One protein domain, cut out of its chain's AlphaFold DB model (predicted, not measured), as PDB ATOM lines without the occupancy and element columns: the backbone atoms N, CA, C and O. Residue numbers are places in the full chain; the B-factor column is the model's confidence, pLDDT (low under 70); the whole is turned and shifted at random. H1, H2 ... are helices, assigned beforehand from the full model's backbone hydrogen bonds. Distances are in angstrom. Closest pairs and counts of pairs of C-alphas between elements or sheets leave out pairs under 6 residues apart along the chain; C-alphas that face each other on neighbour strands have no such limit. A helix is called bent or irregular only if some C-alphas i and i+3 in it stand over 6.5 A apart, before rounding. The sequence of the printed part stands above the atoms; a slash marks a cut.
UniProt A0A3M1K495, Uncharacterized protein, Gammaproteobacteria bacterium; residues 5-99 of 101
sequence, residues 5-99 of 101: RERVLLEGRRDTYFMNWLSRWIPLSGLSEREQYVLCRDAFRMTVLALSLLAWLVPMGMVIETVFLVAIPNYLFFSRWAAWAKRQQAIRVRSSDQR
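AT A GLANCE: This is residues 5 to 99 of the 101 residues of an uncharacterized protein of Gammaproteobacteria bacterium (UniProt A0A3M1K495). The main shape is a long helical hairpin: H3 and H4 run side by side in opposite ways, joined by a tight turn at residues 58 to 62. Two short helices, H1 and H2, are set crosswise to the hairpin and make a corner round H3, with H1 packed on residues 36 to 40 of H3 and H2 close to both long helices; at the other end of the hairpin from the turn, residues 94 to 99 stick out. The printed part has 95 residues, with four named helices in the order H1, H2, H3, H4 and no named strand; the class is all helix. The whole is loose, with a radius of gyration of the C-alphas of 16.2 A, and a rod in outline, spanning 59 by 27 by 18 A.

IN THESE COORDINATES: H1 is residues 5 to 14, 14.1 A from first to last C-alpha, and begins with C-alpha 5 at (-112.500, -112.239, 151.328). H2 is residues 17 to 25, 13.3 A long. H3 is residues 33 to 57, 35.8 A long, with C-alpha 33 at (-106.714, -104.475, 142.681). H4, the longest helix, is residues 63 to 97, 50.7 A from first to last C-alpha, and ends with C-alpha 97 at (-103.565, -94.156, 123.360). H4 is neither bent nor irregular, but only just: C-alphas 69 and 72 are 6.3 A apart.

HOW THE PARTS SIT: H3 and H4 form a helical hairpin: they touch at a shallow tilt of 9 degrees, opposite ways, and their closest C-alphas, those of Ala 50 and Val 70, are 5.4 A apart. H1 touches H3, which meets it with residues 36 to 40 alone, at a steep tilt of 66 degrees, the same way; the closest C-alphas are those of Leu 10 and Tyr 37, 5.8 A apart. H2 is close to H3 but not clearly touching, about perpendicular at 73 degrees, with the closest C-alphas, those of Met 19 and Cys 40, 7.4 A apart. H2 and H4 are also close but not clearly touching; their closest C-alphas, those of Trp 25 and Ala 82, are 6.6 A apart, and the tilt of 68 degrees is steep, only just short of about perpendicular. H1 and H4 are apart. In H1 and H3 every O i to N i+4 pair is within hydrogen-bond range; in H2 it is 3 of 5 and in H4 30 of 31.

THE WHOLE: The two C-alphas farthest apart are those of Met 60 and Arg 99, at 59.3 A. The printed part has no cut. The links H1 to H2 and H3 to H4 are tight, and the link H2 to H3, with 7 residues, is short. The mean pLDDT of the printed part is 85.2; residues 94 to 99, which stand free and of which 94 to 97 belong to H4, are under 70.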
ATOM      1  N   ARG A   5    -113.169-112.498 150.043       82.19
ATOM      2  CA  ARG A   5    -112.500-112.239 151.328       82.19
ATOM      3  C   ARG A   5    -111.308-111.291 151.192       82.19
ATOM      4  O   ARG A   5    -111.128-110.416 152.032       82.19
ATOM      5  N   GLU A   6    -110.496-111.451 150.148       83.06
ATOM      6  CA  GLU A   6    -109.350-110.569 149.900       83.06
ATOM      7  C   GLU A   6    -109.796-109.150 149.549       83.06
ATOM      8  O   GLU A   6    -109.127-108.195 149.936       83.06
ATOM      9  N   ARG A   7    -110.945-109.004 148.875       79.62
ATOM     10  CA  ARG A   7    -111.531-107.696 148.566       79.62
ATOM     11  C   ARG A   7    -111.965-106.951 149.825       79.62
ATOM     12  O   ARG A   7    -111.542-105.819 150.015       79.62
ATOM     13  N   VAL A   8    -112.702-107.613 150.719       81.19
ATOM     14  CA  VAL A   8    -113.115-107.029 152.008       81.19
ATOM     15  C   VAL A   8    -111.899-106.643 152.857       81.19
ATOM     16  O   VAL A   8    -111.863-105.568 153.450       81.19
ATOM     17  N   LEU A   9    -110.862-107.488 152.886       80.81
ATOM     18  CA  LEU A   9    -109.608-107.174 153.579       80.81
ATOM     19  C   LEU A   9    -108.871-105.984 152.957       80.81
ATOM     20  O   LEU A   9    -108.252-105.209 153.684       80.81
ATOM     21  N   LEU A  10    -108.899-105.861 151.629       80.25
ATOM     22  CA  LEU A  10    -108.295-104.735 150.931       80.25
ATOM     23  C   LEU A  10    -109.055-103.446 151.234       80.25
ATOM     24  O   LEU A  10    -108.423-102.479 151.638       80.25
ATOM     25  N   GLU A  11    -110.379-103.447 151.092       80.69
ATOM     26  CA  GLU A  11    -111.246-102.298 151.376       80.69
ATOM     27  C   GLU A  11    -111.085-101.833 152.823       80.69
ATOM     28  O   GLU A  11    -110.758-100.673 153.054       80.69
ATOM     29  N   GLY A  12    -111.151-102.754 153.791       78.75
ATOM     30  CA  GLY A  12    -110.967-102.418 155.204       78.75
ATOM     31  C   GLY A  12    -109.578-101.867 155.548       78.75
ATOM     32  O   GLY A  12    -109.422-101.172 156.549       78.75
ATOM     33  N   ARG A  13    -108.550-102.151 154.738       77.62
ATOM     34  CA  ARG A  13    -107.189-101.624 154.944       77.62
ATOM     35  C   ARG A  13    -106.887-100.387 154.107       77.62
ATOM     36  O   ARG A  13    -105.967 -99.653 154.460       77.62
ATOM     37  N   ARG A  14    -107.622-100.154 153.020       75.88
ATOM     38  CA  ARG A  14    -107.356 -99.092 152.043       75.88
ATOM     39  C   ARG A  14    -107.459 -97.699 152.659       75.88
ATOM     40  O   ARG A  14    -106.628 -96.857 152.341       75.88
ATOM     41  N   ASP A  15    -108.378 -97.516 153.602       74.50
ATOM     42  CA  ASP A  15    -108.620 -96.230 154.267       74.50
ATOM     43  C   ASP A  15    -107.753 -96.011 155.517       74.50
ATOM     44  O   ASP A  15    -107.910 -95.035 156.250       74.50
ATOM     45  N   THR A  16    -106.799 -96.906 155.782       82.12
ATOM     46  CA  THR A  16    -105.893 -96.742 156.922       82.12
ATOM     47  C   THR A  16    -104.884 -95.622 156.673       82.12
ATOM     48  O   THR A  16    -104.400 -95.421 155.556       82.12
ATOM     49  N   TYR A  17    -104.478 -94.937 157.749       84.88
ATOM     50  CA  TYR A  17    -103.391 -93.951 157.701       84.88
ATOM     51  C   TYR A  17    -102.126 -94.530 157.050       84.88
ATOM     52  O   TYR A  17    -101.466 -93.860 156.260       84.88
ATOM     53  N   PHE A  18    -101.834 -95.805 157.323       84.50
ATOM     54  CA  PHE A  18    -100.717 -96.523 156.723       84.50
ATOM     55  C   PHE A  18    -100.817 -96.603 155.196       84.50
ATOM     56  O   PHE A  18     -99.852 -96.273 154.513       84.50
ATOM     57  N   MET A  19    -101.972 -96.990 154.645       83.88
ATOM     58  CA  MET A  19    -102.155 -97.071 153.191       83.88
ATOM     59  C   MET A  19    -102.171 -95.692 152.523       83.88
ATOM     60  O   MET A  19    -101.635 -95.542 151.424       83.88
ATOM     61  N   ASN A  20    -102.696 -94.671 153.201       86.19
ATOM     62  CA  ASN A  20    -102.619 -93.282 152.740       86.19
ATOM     63  C   ASN A  20    -101.193 -92.726 152.757       86.19
ATOM     64  O   ASN A  20    -100.820 -91.929 151.901       86.19
ATOM     65  N   TRP A  21    -100.370 -93.141 153.717       87.31
ATOM     66  CA  TRP A  21     -98.949 -92.826 153.711       87.31
ATOM     67  C   TRP A  21     -98.216 -93.601 152.605       87.31
ATOM     68  O   TRP A  21     -97.441 -93.011 151.855       87.31
ATOM     69  N   LEU A  22     -98.518 -94.891 152.437       87.31
ATOM     70  CA  LEU A  22     -97.944 -95.764 151.408       87.31
ATOM     71  C   LEU A  22     -98.201 -95.237 149.990       87.31
ATOM     72  O   LEU A  22     -97.302 -95.261 149.147       87.31
ATOM     73  N   SER A  23     -99.406 -94.724 149.735       85.62
ATOM     74  CA  SER A  23     -99.809 -94.199 148.427       85.62
ATOM     75  C   SER A  23     -99.040 -92.942 148.004       85.62
ATOM     76  O   SER A  23     -98.946 -92.666 146.809       85.62
ATOM     77  N   ARG A  24     -98.423 -92.218 148.952       85.94
ATOM     78  CA  ARG A  24     -97.518 -91.091 148.650       85.94
ATOM     79  C   ARG A  24     -96.213 -91.552 148.005       85.94
ATOM     80  O   ARG A  24     -95.624 -90.814 147.224       85.94
ATOM     81  N   TRP A  25     -95.766 -92.763 148.333       83.94
ATOM     82  CA  TRP A  25     -94.516 -93.332 147.827       83.94
ATOM     83  C   TRP A  25     -94.734 -94.219 146.604       83.94
ATOM     84  O   TRP A  25     -93.899 -94.249 145.698       83.94
ATOM     85  N   ILE A  26     -95.851 -94.948 146.573       88.06
ATOM     86  CA  ILE A  26     -96.164 -95.920 145.528       88.06
ATOM     87  C   ILE A  26     -97.507 -95.538 144.890       88.06
ATOM     88  O   ILE A  26     -98.544 -95.665 145.545       88.06
ATOM     89  N   PRO A  27     -97.526 -95.097 143.616       83.69
ATOM     90  CA  PRO A  27     -98.757 -94.683 142.954       83.69
ATOM     91  C   PRO A  27     -99.690 -95.883 142.754       83.69
ATOM     92  O   PRO A  27     -99.474 -96.734 141.890       83.69
ATOM     93  N   LEU A  28    -100.753 -95.946 143.557       83.88
ATOM     94  CA  LEU A  28    -101.709 -97.060 143.545       83.88
ATOM     95  C   LEU A  28    -102.543 -97.123 142.255       83.88
ATOM     96  O   LEU A  28    -103.017 -98.196 141.890       83.88
ATOM     97  N   SER A  29    -102.691 -95.999 141.543       80.50
ATOM     98  CA  SER A  29    -103.417 -95.907 140.266       80.50
ATOM     99  C   SER A  29    -102.808 -96.779 139.163       80.50
ATOM    100  O   SER A  29    -103.528 -97.284 138.301       80.50
ATOM    101  N   GLY A  30    -101.492 -97.006 139.206       75.19
ATOM    102  CA  GLY A  30    -100.790 -97.884 138.270       75.19
ATOM    103  C   GLY A  30    -101.002 -99.377 138.534       75.19
ATOM    104  O   GLY A  30    -100.712-100.196 137.667       75.19
ATOM    105  N   LEU A  31    -101.521 -99.747 139.706       85.25
ATOM    106  CA  LEU A  31    -101.628-101.134 140.157       85.25
ATOM    107  C   LEU A  31    -103.047-101.675 139.946       85.25
ATOM    108  O   LEU A  31    -104.036-100.949 140.012       85.25
ATOM    109  N   SER A  32    -103.165-102.964 139.635       86.31
ATOM    110  CA  SER A  32    -104.446-103.686 139.659       86.31
ATOM    111  C   SER A  32    -104.916-103.910 141.100       86.31
ATOM    112  O   SER A  32    -104.096-103.910 142.015       86.31
ATOM    113  N   GLU A  33    -106.210-104.176 141.325       84.62
ATOM    114  CA  GLU A  33    -106.714-104.475 142.681       84.62
ATOM    115  C   GLU A  33    -105.928-105.630 143.337       84.62
ATOM    116  O   GLU A  33    -105.584-105.575 144.517       84.62
ATOM    117  N   ARG A  34    -105.567-106.662 142.557       85.88
ATOM    118  CA  ARG A  34    -104.755-107.789 143.044       85.88
ATOM    119  C   ARG A  34    -103.365-107.341 143.488       85.88
ATOM    120  O   ARG A  34    -102.889-107.789 144.525       85.88
ATOM    121  N   GLU A  35    -102.711-106.479 142.720       87.62
ATOM    122  CA  GLU A  35    -101.394-105.952 143.085       87.62
ATOM    123  C   GLU A  35    -101.471-105.017 144.292       87.62
ATOM    124  O   GLU A  35    -100.600-105.083 145.150       87.62
ATOM    125  N   GLN A  36    -102.529-104.209 144.409       87.69
ATOM    126  CA  GLN A  36    -102.771-103.382 145.594       87.69
ATOM    127  C   GLN A  36    -102.942-104.248 146.852       87.69
ATOM    128  O   GLN A  36    -102.389-103.919 147.901       87.69
ATOM    129  N   TYR A  37    -103.636-105.385 146.745       88.25
ATOM    130  CA  TYR A  37    -103.733-106.363 147.830       88.25
ATOM    131  C   TYR A  37    -102.378-106.975 148.199       88.25
ATOM    132  O   TYR A  37    -102.032-107.012 149.380       88.25
ATOM    133  N   VAL A  38    -101.595-107.424 147.212       90.06
ATOM    134  CA  VAL A  38    -100.259-107.995 147.460       90.06
ATOM    135  C   VAL A  38     -99.340-106.957 148.108       90.06
ATOM    136  O   VAL A  38     -98.723-107.260 149.126       90.06
ATOM    137  N   LEU A  39     -99.320-105.727 147.587       90.62
ATOM    138  CA  LEU A  39     -98.574-104.610 148.161       90.62
ATOM    139  C   LEU A  39     -98.987-104.364 149.617       90.62
ATOM    140  O   LEU A  39     -98.124-104.299 150.485       90.62
ATOM    141  N   CYS A  40    -100.289-104.265 149.895       88.31
ATOM    142  CA  CYS A  40    -100.808-104.048 151.245       88.31
ATOM    143  C   CYS A  40    -100.379-105.174 152.197       88.31
ATOM    144  O   CYS A  40     -99.838-104.920 153.272       88.31
ATOM    145  N   ARG A  41    -100.572-106.433 151.793       88.62
ATOM    146  CA  ARG A  41    -100.196-107.604 152.592       88.62
ATOM    147  C   ARG A  41     -98.703-107.618 152.906       88.62
ATOM    148  O   ARG A  41     -98.327-107.837 154.057       88.62
ATOM    149  N   ASP A  42     -97.868-107.407 151.897       90.62
ATOM    150  CA  ASP A  42     -96.422-107.512 152.044       90.62
ATOM    151  C   ASP A  42     -95.853-106.300 152.800       90.62
ATOM    152  O   ASP A  42     -94.988-106.474 153.654       90.62
ATOM    153  N   ALA A  43     -96.414-105.101 152.608       89.69
ATOM    154  CA  ALA A  43     -96.053-103.914 153.381       89.69
ATOM    155  C   ALA A  43     -96.378-104.093 154.874       89.69
ATOM    156  O   ALA A  43     -95.540-103.810 155.723       89.69
ATOM    157  N   PHE A  44     -97.546-104.654 155.209       87.81
ATOM    158  CA  PHE A  44     -97.879-104.993 156.599       87.81
ATOM    159  C   PHE A  44     -96.918-106.024 157.199       87.81
ATOM    160  O   PHE A  44     -96.499-105.874 158.344       87.81
ATOM    161  N   ARG A  45     -96.547-107.063 156.437       89.31
ATOM    162  CA  ARG A  45     -95.560-108.062 156.882       89.31
ATOM    163  C   ARG A  45     -94.205-107.422 157.168       89.31
ATOM    164  O   ARG A  45     -93.619-107.713 158.205       89.31
ATOM    165  N   MET A  46     -93.744-106.532 156.290       89.69
ATOM    166  CA  MET A  46     -92.494-105.791 156.475       89.69
ATOM    167  C   MET A  46     -92.538-104.900 157.718       89.69
ATOM    168  O   MET A  46     -91.588-104.913 158.495       89.69
ATOM    169  N   THR A  47     -93.645-104.190 157.955       88.94
ATOM    170  CA  THR A  47     -93.821-103.361 159.157       88.94
ATOM    171  C   THR A  47     -93.777-104.196 160.433       88.94
ATOM    172  O   THR A  47     -93.077-103.833 161.371       88.94
ATOM    173  N   VAL A  48     -94.482-105.332 160.475       90.31
ATOM    174  CA  VAL A  48     -94.459-106.227 161.645       90.31
ATOM    175  C   VAL A  48     -93.044-106.737 161.900       90.31
ATOM    176  O   VAL A  48     -92.567-106.662 163.027       90.31
ATOM    177  N   LEU A  49     -92.345-107.185 160.856       90.44
ATOM    178  CA  LEU A  49     -90.987-107.712 160.974       90.44
ATOM    179  C   LEU A  49     -89.996-106.627 161.431       90.44
ATOM    180  O   LEU A  49     -89.181-106.873 162.315       90.44
ATOM    181  N   ALA A  50     -90.122-105.407 160.902       90.44
ATOM    182  CA  ALA A  50     -89.345-104.248 161.333       90.44
ATOM    183  C   ALA A  50     -89.585-103.903 162.808       90.44
ATOM    184  O   ALA A  50     -88.627-103.696 163.548       90.44
ATOM    185  N   LEU A  51     -90.845-103.878 163.253       92.06
ATOM    186  CA  LEU A  51     -91.192-103.618 164.652       92.06
ATOM    187  C   LEU A  51     -90.667-104.716 165.583       92.06
ATOM    188  O   LEU A  51     -90.147-104.400 166.648       92.06
ATOM    189  N   SER A  52     -90.747-105.986 165.179       91.19
ATOM    190  CA  SER A  52     -90.179-107.102 165.943       91.19
ATOM    191  C   SER A  52     -88.658-107.004 166.065       91.19
ATOM    192  O   SER A  52     -88.122-107.204 167.152       91.19
ATOM    193  N   LEU A  53     -87.960-106.647 164.981       90.81
ATOM    194  CA  LEU A  53     -86.513-106.426 165.010       90.81
ATOM    195  C   LEU A  53     -86.140-105.238 165.895       90.81
ATOM    196  O   LEU A  53     -85.227-105.357 166.704       90.81
ATOM    197  N   LEU A  54     -86.867-104.121 165.796       89.75
ATOM    198  CA  LEU A  54     -86.665-102.957 166.662       89.75
ATOM    199  C   LEU A  54     -86.859-103.322 168.137       89.75
ATOM    200  O   LEU A  54     -86.015-102.995 168.964       89.75
ATOM    201  N   ALA A  55     -87.934-104.044 168.461       92.12
ATOM    202  CA  ALA A  55     -88.232-104.463 169.827       92.12
ATOM    203  C   ALA A  55     -87.172-105.410 170.413       92.12
ATOM    204  O   ALA A  55     -87.021-105.458 171.629       92.12
ATOM    205  N   TRP A  56     -86.443-106.151 169.574       92.56
ATOM    206  CA  TRP A  56     -85.425-107.100 170.024       92.56
ATOM    207  C   TRP A  56     -84.009-106.512 170.051       92.56
ATOM    208  O   TRP A  56     -83.292-106.682 171.033       92.56
ATOM    209  N   LEU A  57     -83.613-105.789 169.002       90.81
ATOM    210  CA  LEU A  57     -82.242-105.302 168.820       90.81
ATOM    211  C   LEU A  57     -81.963-103.993 169.568       90.81
ATOM    212  O   LEU A  57     -80.852-103.800 170.065       90.81
ATOM    213  N   VAL A  58     -82.959-103.106 169.693       88.12
ATOM    214  CA  VAL A  58     -82.785-101.827 170.404       88.12
ATOM    215  C   VAL A  58     -82.459-102.049 171.887       88.12
ATOM    216  O   VAL A  58     -81.491-101.448 172.354       88.12
ATOM    217  N   PRO A  59     -83.153-102.936 172.631       92.50
ATOM    218  CA  PRO A  59     -82.788-103.227 174.020       92.50
ATOM    219  C   PRO A  59     -81.399-103.851 174.191       92.50
ATOM    220  O   PRO A  59     -80.795-103.699 175.247       92.50
ATOM    221  N   MET A  60     -80.873-104.531 173.164       92.56
ATOM    222  CA  MET A  60     -79.517-105.095 173.178       92.56
ATOM    223  C   MET A  60     -78.423-104.060 172.874       92.56
ATOM    224  O   MET A  60     -77.244-104.403 172.876       92.56
ATOM    225  N   GLY A  61     -78.783-102.802 172.594       91.56
ATOM    226  CA  GLY A  61     -77.828-101.756 172.214       91.56
ATOM    227  C   GLY A  61     -77.280-101.900 170.788       91.56
ATOM    228  O   GLY A  61     -76.367-101.168 170.408       91.56
ATOM    229  N   MET A  62     -77.849-102.797 169.975       92.00
ATOM    230  CA  MET A  62     -77.413-103.093 168.603       92.00
ATOM    231  C   MET A  62     -77.995-102.091 167.595       92.00
ATOM    232  O   MET A  62     -78.766-102.437 166.696       92.00
ATOM    233  N   VAL A  63     -77.689-100.805 167.779       85.94
ATOM    234  CA  VAL A  63     -78.290 -99.708 166.997       85.94
ATOM    235  C   VAL A  63     -77.895 -99.785 165.520       85.94
ATOM    236  O   VAL A  63     -78.737 -99.590 164.645       85.94
ATOM    237  N   ILE A  64     -76.634-100.104 165.226       88.56
ATOM    238  CA  ILE A  64     -76.113-100.141 163.853       88.56
ATOM    239  C   ILE A  64     -76.753-101.295 163.070       88.56
ATOM    240  O   ILE A  64     -77.261-101.101 161.965       88.56
ATOM    241  N   GLU A  65     -76.802-102.484 163.662       88.81
ATOM    242  CA  GLU A  65     -77.416-103.674 163.077       88.81
ATOM    243  C   GLU A  65     -78.916-103.475 162.887       88.81
ATOM    244  O   GLU A  65     -79.461-103.871 161.861       88.81
ATOM    245  N   THR A  66     -79.575-102.791 163.826       87.06
ATOM    246  CA  THR A  66     -80.980-102.399 163.688       87.06
ATOM    247  C   THR A  66     -81.192-101.535 162.448       87.06
ATOM    248  O   THR A  66     -82.097-101.809 161.660       87.06
ATOM    249  N   VAL A  67     -80.350-100.519 162.225       85.62
ATOM    250  CA  VAL A  67     -80.441 -99.674 161.024       85.62
ATOM    251  C   VAL A  67     -80.258-100.516 159.766       85.62
ATOM    252  O   VAL A  67     -81.068-100.416 158.848       85.62
ATOM    253  N   PHE A  68     -79.260-101.398 159.718       90.06
ATOM    254  CA  PHE A  68     -79.031-102.231 158.539       90.06
ATOM    255  C   PHE A  68     -80.160-103.236 158.280       90.06
ATOM    256  O   PHE A  68     -80.618-103.358 157.144       90.06
ATOM    257  N   LEU A  69     -80.647-103.917 159.317       89.19
ATOM    258  CA  LEU A  69     -81.658-104.971 159.205       89.19
ATOM    259  C   LEU A  69     -83.080-104.430 159.029       89.19
ATOM    260  O   LEU A  69     -83.939-105.138 158.509       89.19
ATOM    261  N   VAL A  70     -83.338-103.181 159.418       88.94
ATOM    262  CA  VAL A  70     -84.652-102.549 159.254       88.94
ATOM    263  C   VAL A  70     -84.666-101.606 158.056       88.94
ATOM    264  O   VAL A  70     -85.537-101.735 157.195       88.94
ATOM    265  N   ALA A  71     -83.714-100.679 157.946       87.25
ATOM    266  CA  ALA A  71     -83.767 -99.632 156.928       87.25
ATOM    267  C   ALA A  71     -83.495-100.167 155.516       87.25
ATOM    268  O   ALA A  71     -84.240 -99.818 154.599       87.25
ATOM    269  N   ILE A  72     -82.492-101.039 155.323       88.12
ATOM    270  CA  ILE A  72     -82.162-101.554 153.981       88.12
ATOM    271  C   ILE A  72     -83.322-102.373 153.395       88.12
ATOM    272  O   ILE A  72     -83.748-102.055 152.280       88.12
ATOM    273  N   PRO A  73     -83.893-103.380 154.090       88.00
ATOM    274  CA  PRO A  73     -84.985-104.164 153.522       88.00
ATOM    275  C   PRO A  73     -86.230-103.324 153.238       88.00
ATOM    276  O   PRO A  73     -86.865-103.514 152.201       88.00
ATOM    277  N   ASN A  74     -86.550-102.356 154.107       89.75
ATOM    278  CA  ASN A  74     -87.638-101.413 153.856       89.75
ATOM    279  C   ASN A  74     -87.352-100.579 152.602       89.75
ATOM    280  O   ASN A  74     -88.169-100.557 151.685       89.75
ATOM    281  N   TYR A  75     -86.177 -99.960 152.501       89.69
ATOM    282  CA  TYR A  75     -85.806 -99.157 151.337       89.69
ATOM    283  C   TYR A  75     -85.881 -99.954 150.026       89.69
ATOM    284  O   TYR A  75     -86.470 -99.492 149.045       89.69
ATOM    285  N   LEU A  76     -85.339-101.175 150.004       91.00
ATOM    286  CA  LEU A  76     -85.408-102.059 148.839       91.00
ATOM    287  C   LEU A  76     -86.853-102.439 148.494       91.00
ATOM    288  O   LEU A  76     -87.216-102.457 147.319       91.00
ATOM    289  N   PHE A  77     -87.689-102.707 149.498       91.75
ATOM    290  CA  PHE A  77     -89.103-103.004 149.293       91.75
ATOM    291  C   PHE A  77     -89.837-101.823 148.638       91.75
ATOM    292  O   PHE A  77     -90.429-101.986 147.568       91.75
ATOM    293  N   PHE A  78     -89.755-100.626 149.229       90.19
ATOM    294  CA  PHE A  78     -90.460 -99.442 148.722       90.19
ATOM    295  C   PHE A  78     -89.944 -99.003 147.348       90.19
ATOM    296  O   PHE A  78     -90.744 -98.722 146.457       90.19
ATOM    297  N   SER A  79     -88.624 -98.986 147.138       91.62
ATOM    298  CA  SER A  79     -88.028 -98.577 145.857       91.62
ATOM    299  C   SER A  79     -88.421 -99.508 144.708       91.62
ATOM    300  O   SER A  79     -88.801 -99.035 143.633       91.62
ATOM    301  N   ARG A  80     -88.411-100.829 144.931       91.88
ATOM    302  CA  ARG A  80     -88.820-101.812 143.916       91.88
ATOM    303  C   ARG A  80     -90.301-101.704 143.588       91.88
ATOM    304  O   ARG A  80     -90.653-101.725 142.409       91.88
ATOM    305  N   TRP A  81     -91.158-101.544 144.595       92.31
ATOM    306  CA  TRP A  81     -92.590-101.358 144.370       92.31
ATOM    307  C   TRP A  81     -92.915-100.046 143.664       92.31
ATOM    308  O   TRP A  81     -93.730-100.043 142.744       92.31
ATOM    309  N   ALA A  82     -92.252 -98.949 144.027       88.62
ATOM    310  CA  ALA A  82     -92.429 -97.667 143.355       88.62
ATOM    311  C   ALA A  82     -91.998 -97.747 141.881       88.62
ATOM    312  O   ALA A  82     -92.716 -97.281 140.996       88.62
ATOM    313  N   ALA A  83     -90.856 -98.387 141.599       90.19
ATOM    314  CA  ALA A  83     -90.390 -98.613 140.235       90.19
ATOM    315  C   ALA A  83     -91.357 -99.504 139.436       90.19
ATOM    316  O   ALA A  83     -91.655 -99.202 138.279       90.19
ATOM    317  N   TRP A  84     -91.876-100.572 140.048       90.06
ATOM    318  CA  TRP A  84     -92.865-101.451 139.425       90.06
ATOM    319  C   TRP A  84     -94.165-100.711 139.099       90.06
ATOM    320  O   TRP A  84     -94.615-100.740 137.955       90.06
ATOM    321  N   ALA A  85     -94.728 -99.989 140.069       88.31
ATOM    322  CA  ALA A  85     -95.971 -99.243 139.901       88.31
ATOM    323  C   ALA A  85     -95.858 -98.174 138.802       88.31
ATOM    324  O   ALA A  85     -96.745 -98.068 137.957       88.31
ATOM    325  N   LYS A  86     -94.733 -97.443 138.749       87.75
ATOM    326  CA  LYS A  86     -94.459 -96.469 137.679       87.75
ATOM    327  C   LYS A  86     -94.390 -97.124 136.297       87.75
ATOM    328  O   LYS A  86     -94.949 -96.589 135.343       87.75
ATOM    329  N   ARG A  87     -93.747 -98.293 136.178       87.12
ATOM    330  CA  ARG A  87     -93.699 -99.051 134.913       87.12
ATOM    331  C   ARG A  87     -95.091 -99.502 134.478       87.12
ATOM    332  O   ARG A  87     -95.444 -99.319 133.319       87.12
ATOM    333  N   GLN A  88     -95.888-100.042 135.398       85.94
ATOM    334  CA  GLN A  88     -97.250-100.490 135.092       85.94
ATOM    335  C   GLN A  88     -98.166 -99.332 134.681       85.94
ATOM    336  O   GLN A  88     -98.942 -99.463 133.734       85.94
ATOM    337  N   GLN A  89     -98.025 -98.170 135.325       83.81
ATOM    338  CA  GLN A  89     -98.741 -96.960 134.934       83.81
ATOM    339  C   GLN A  89     -98.408 -96.543 133.493       83.81
ATOM    340  O   GLN A  89     -99.322 -96.318 132.704       83.81
ATOM    341  N   ALA A  90     -97.123 -96.505 133.124       81.50
ATOM    342  CA  ALA A  90     -96.696 -96.149 131.768       81.50
ATOM    343  C   ALA A  90     -97.219 -97.128 130.698       81.50
ATOM    344  O   ALA A  90     -97.625 -96.707 129.617       81.50
ATOM    345  N   ILE A  91     -97.254 -98.431 131.005       81.12
ATOM    346  CA  ILE A  91     -97.790 -99.457 130.095       81.12
ATOM    347  C   ILE A  91     -99.290 -99.242 129.851       81.12
ATOM    348  O   ILE A  91     -99.738 -99.318 128.707       81.12
ATOM    349  N   ARG A  92    -100.067 -98.943 130.901       73.75
ATOM    350  CA  ARG A  92    -101.513 -98.707 130.762       73.75
ATOM    351  C   ARG A  92    -101.823 -97.461 129.941       73.75
ATOM    352  O   ARG A  92    -102.656 -97.556 129.048       73.75
ATOM    353  N   VAL A  93    -101.120 -96.354 130.187       73.75
ATOM    354  CA  VAL A  93    -101.293 -95.106 129.417       73.75
ATOM    355  C   VAL A  93    -101.035 -95.344 127.925       73.75
ATOM    356  O   VAL A  93    -101.843 -94.967 127.084       73.75
ATOM    357  N   ARG A  94     -99.976 -96.088 127.584       68.38
ATOM    358  CA  ARG A  94     -99.675 -96.434 126.188       68.38
ATOM    359  C   ARG A  94    -100.755 -97.306 125.535       68.38
ATOM    360  O   ARG A  94    -101.007 -97.183 124.341       68.38
ATOM    361  N   SER A  95    -101.374 -98.206 126.301       68.31
ATOM    362  CA  SER A  95    -102.449 -99.070 125.797       68.31
ATOM    363  C   SER A  95    -103.777 -98.338 125.577       68.31
ATOM    364  O   SER A  95    -104.562 -98.778 124.741       68.31
ATOM    365  N   SER A  96    -104.034 -97.243 126.302       64.88
ATOM    366  CA  SER A  96    -105.193 -96.375 126.060       64.88
ATOM    367  C   SER A  96    -105.018 -95.546 124.789       64.88
ATOM    368  O   SER A  96    -105.927 -95.549 123.966       64.88
ATOM    369  N   ASP A  97    -103.834 -94.968 124.560       64.62
ATOM    370  CA  ASP A  97    -103.565 -94.156 123.360       64.62
ATOM    371  C   ASP A  97    -103.700 -94.974 122.060       64.62
ATOM    372  O   ASP A  97    -104.188 -94.485 121.046       64.62
ATOM    373  N   GLN A  98    -103.331 -96.260 122.090       58.88
ATOM    374  CA  GLN A  98    -103.472 -97.165 120.940       58.88
ATOM    375  C   GLN A  98    -104.911 -97.599 120.629       58.88
ATOM    376  O   GLN A  98    -105.134 -98.178 119.573       58.88
ATOM    377  N   ARG A  99    -105.876 -97.395 121.535       59.28
ATOM    378  CA  ARG A  99    -107.291 -97.717 121.274       59.28
ATOM    379  C   ARG A  99    -108.070 -96.546 120.679       59.28
ATOM    380  O   ARG A  99    -109.172 -96.766 120.189       59.28
TER     381      ARG A  99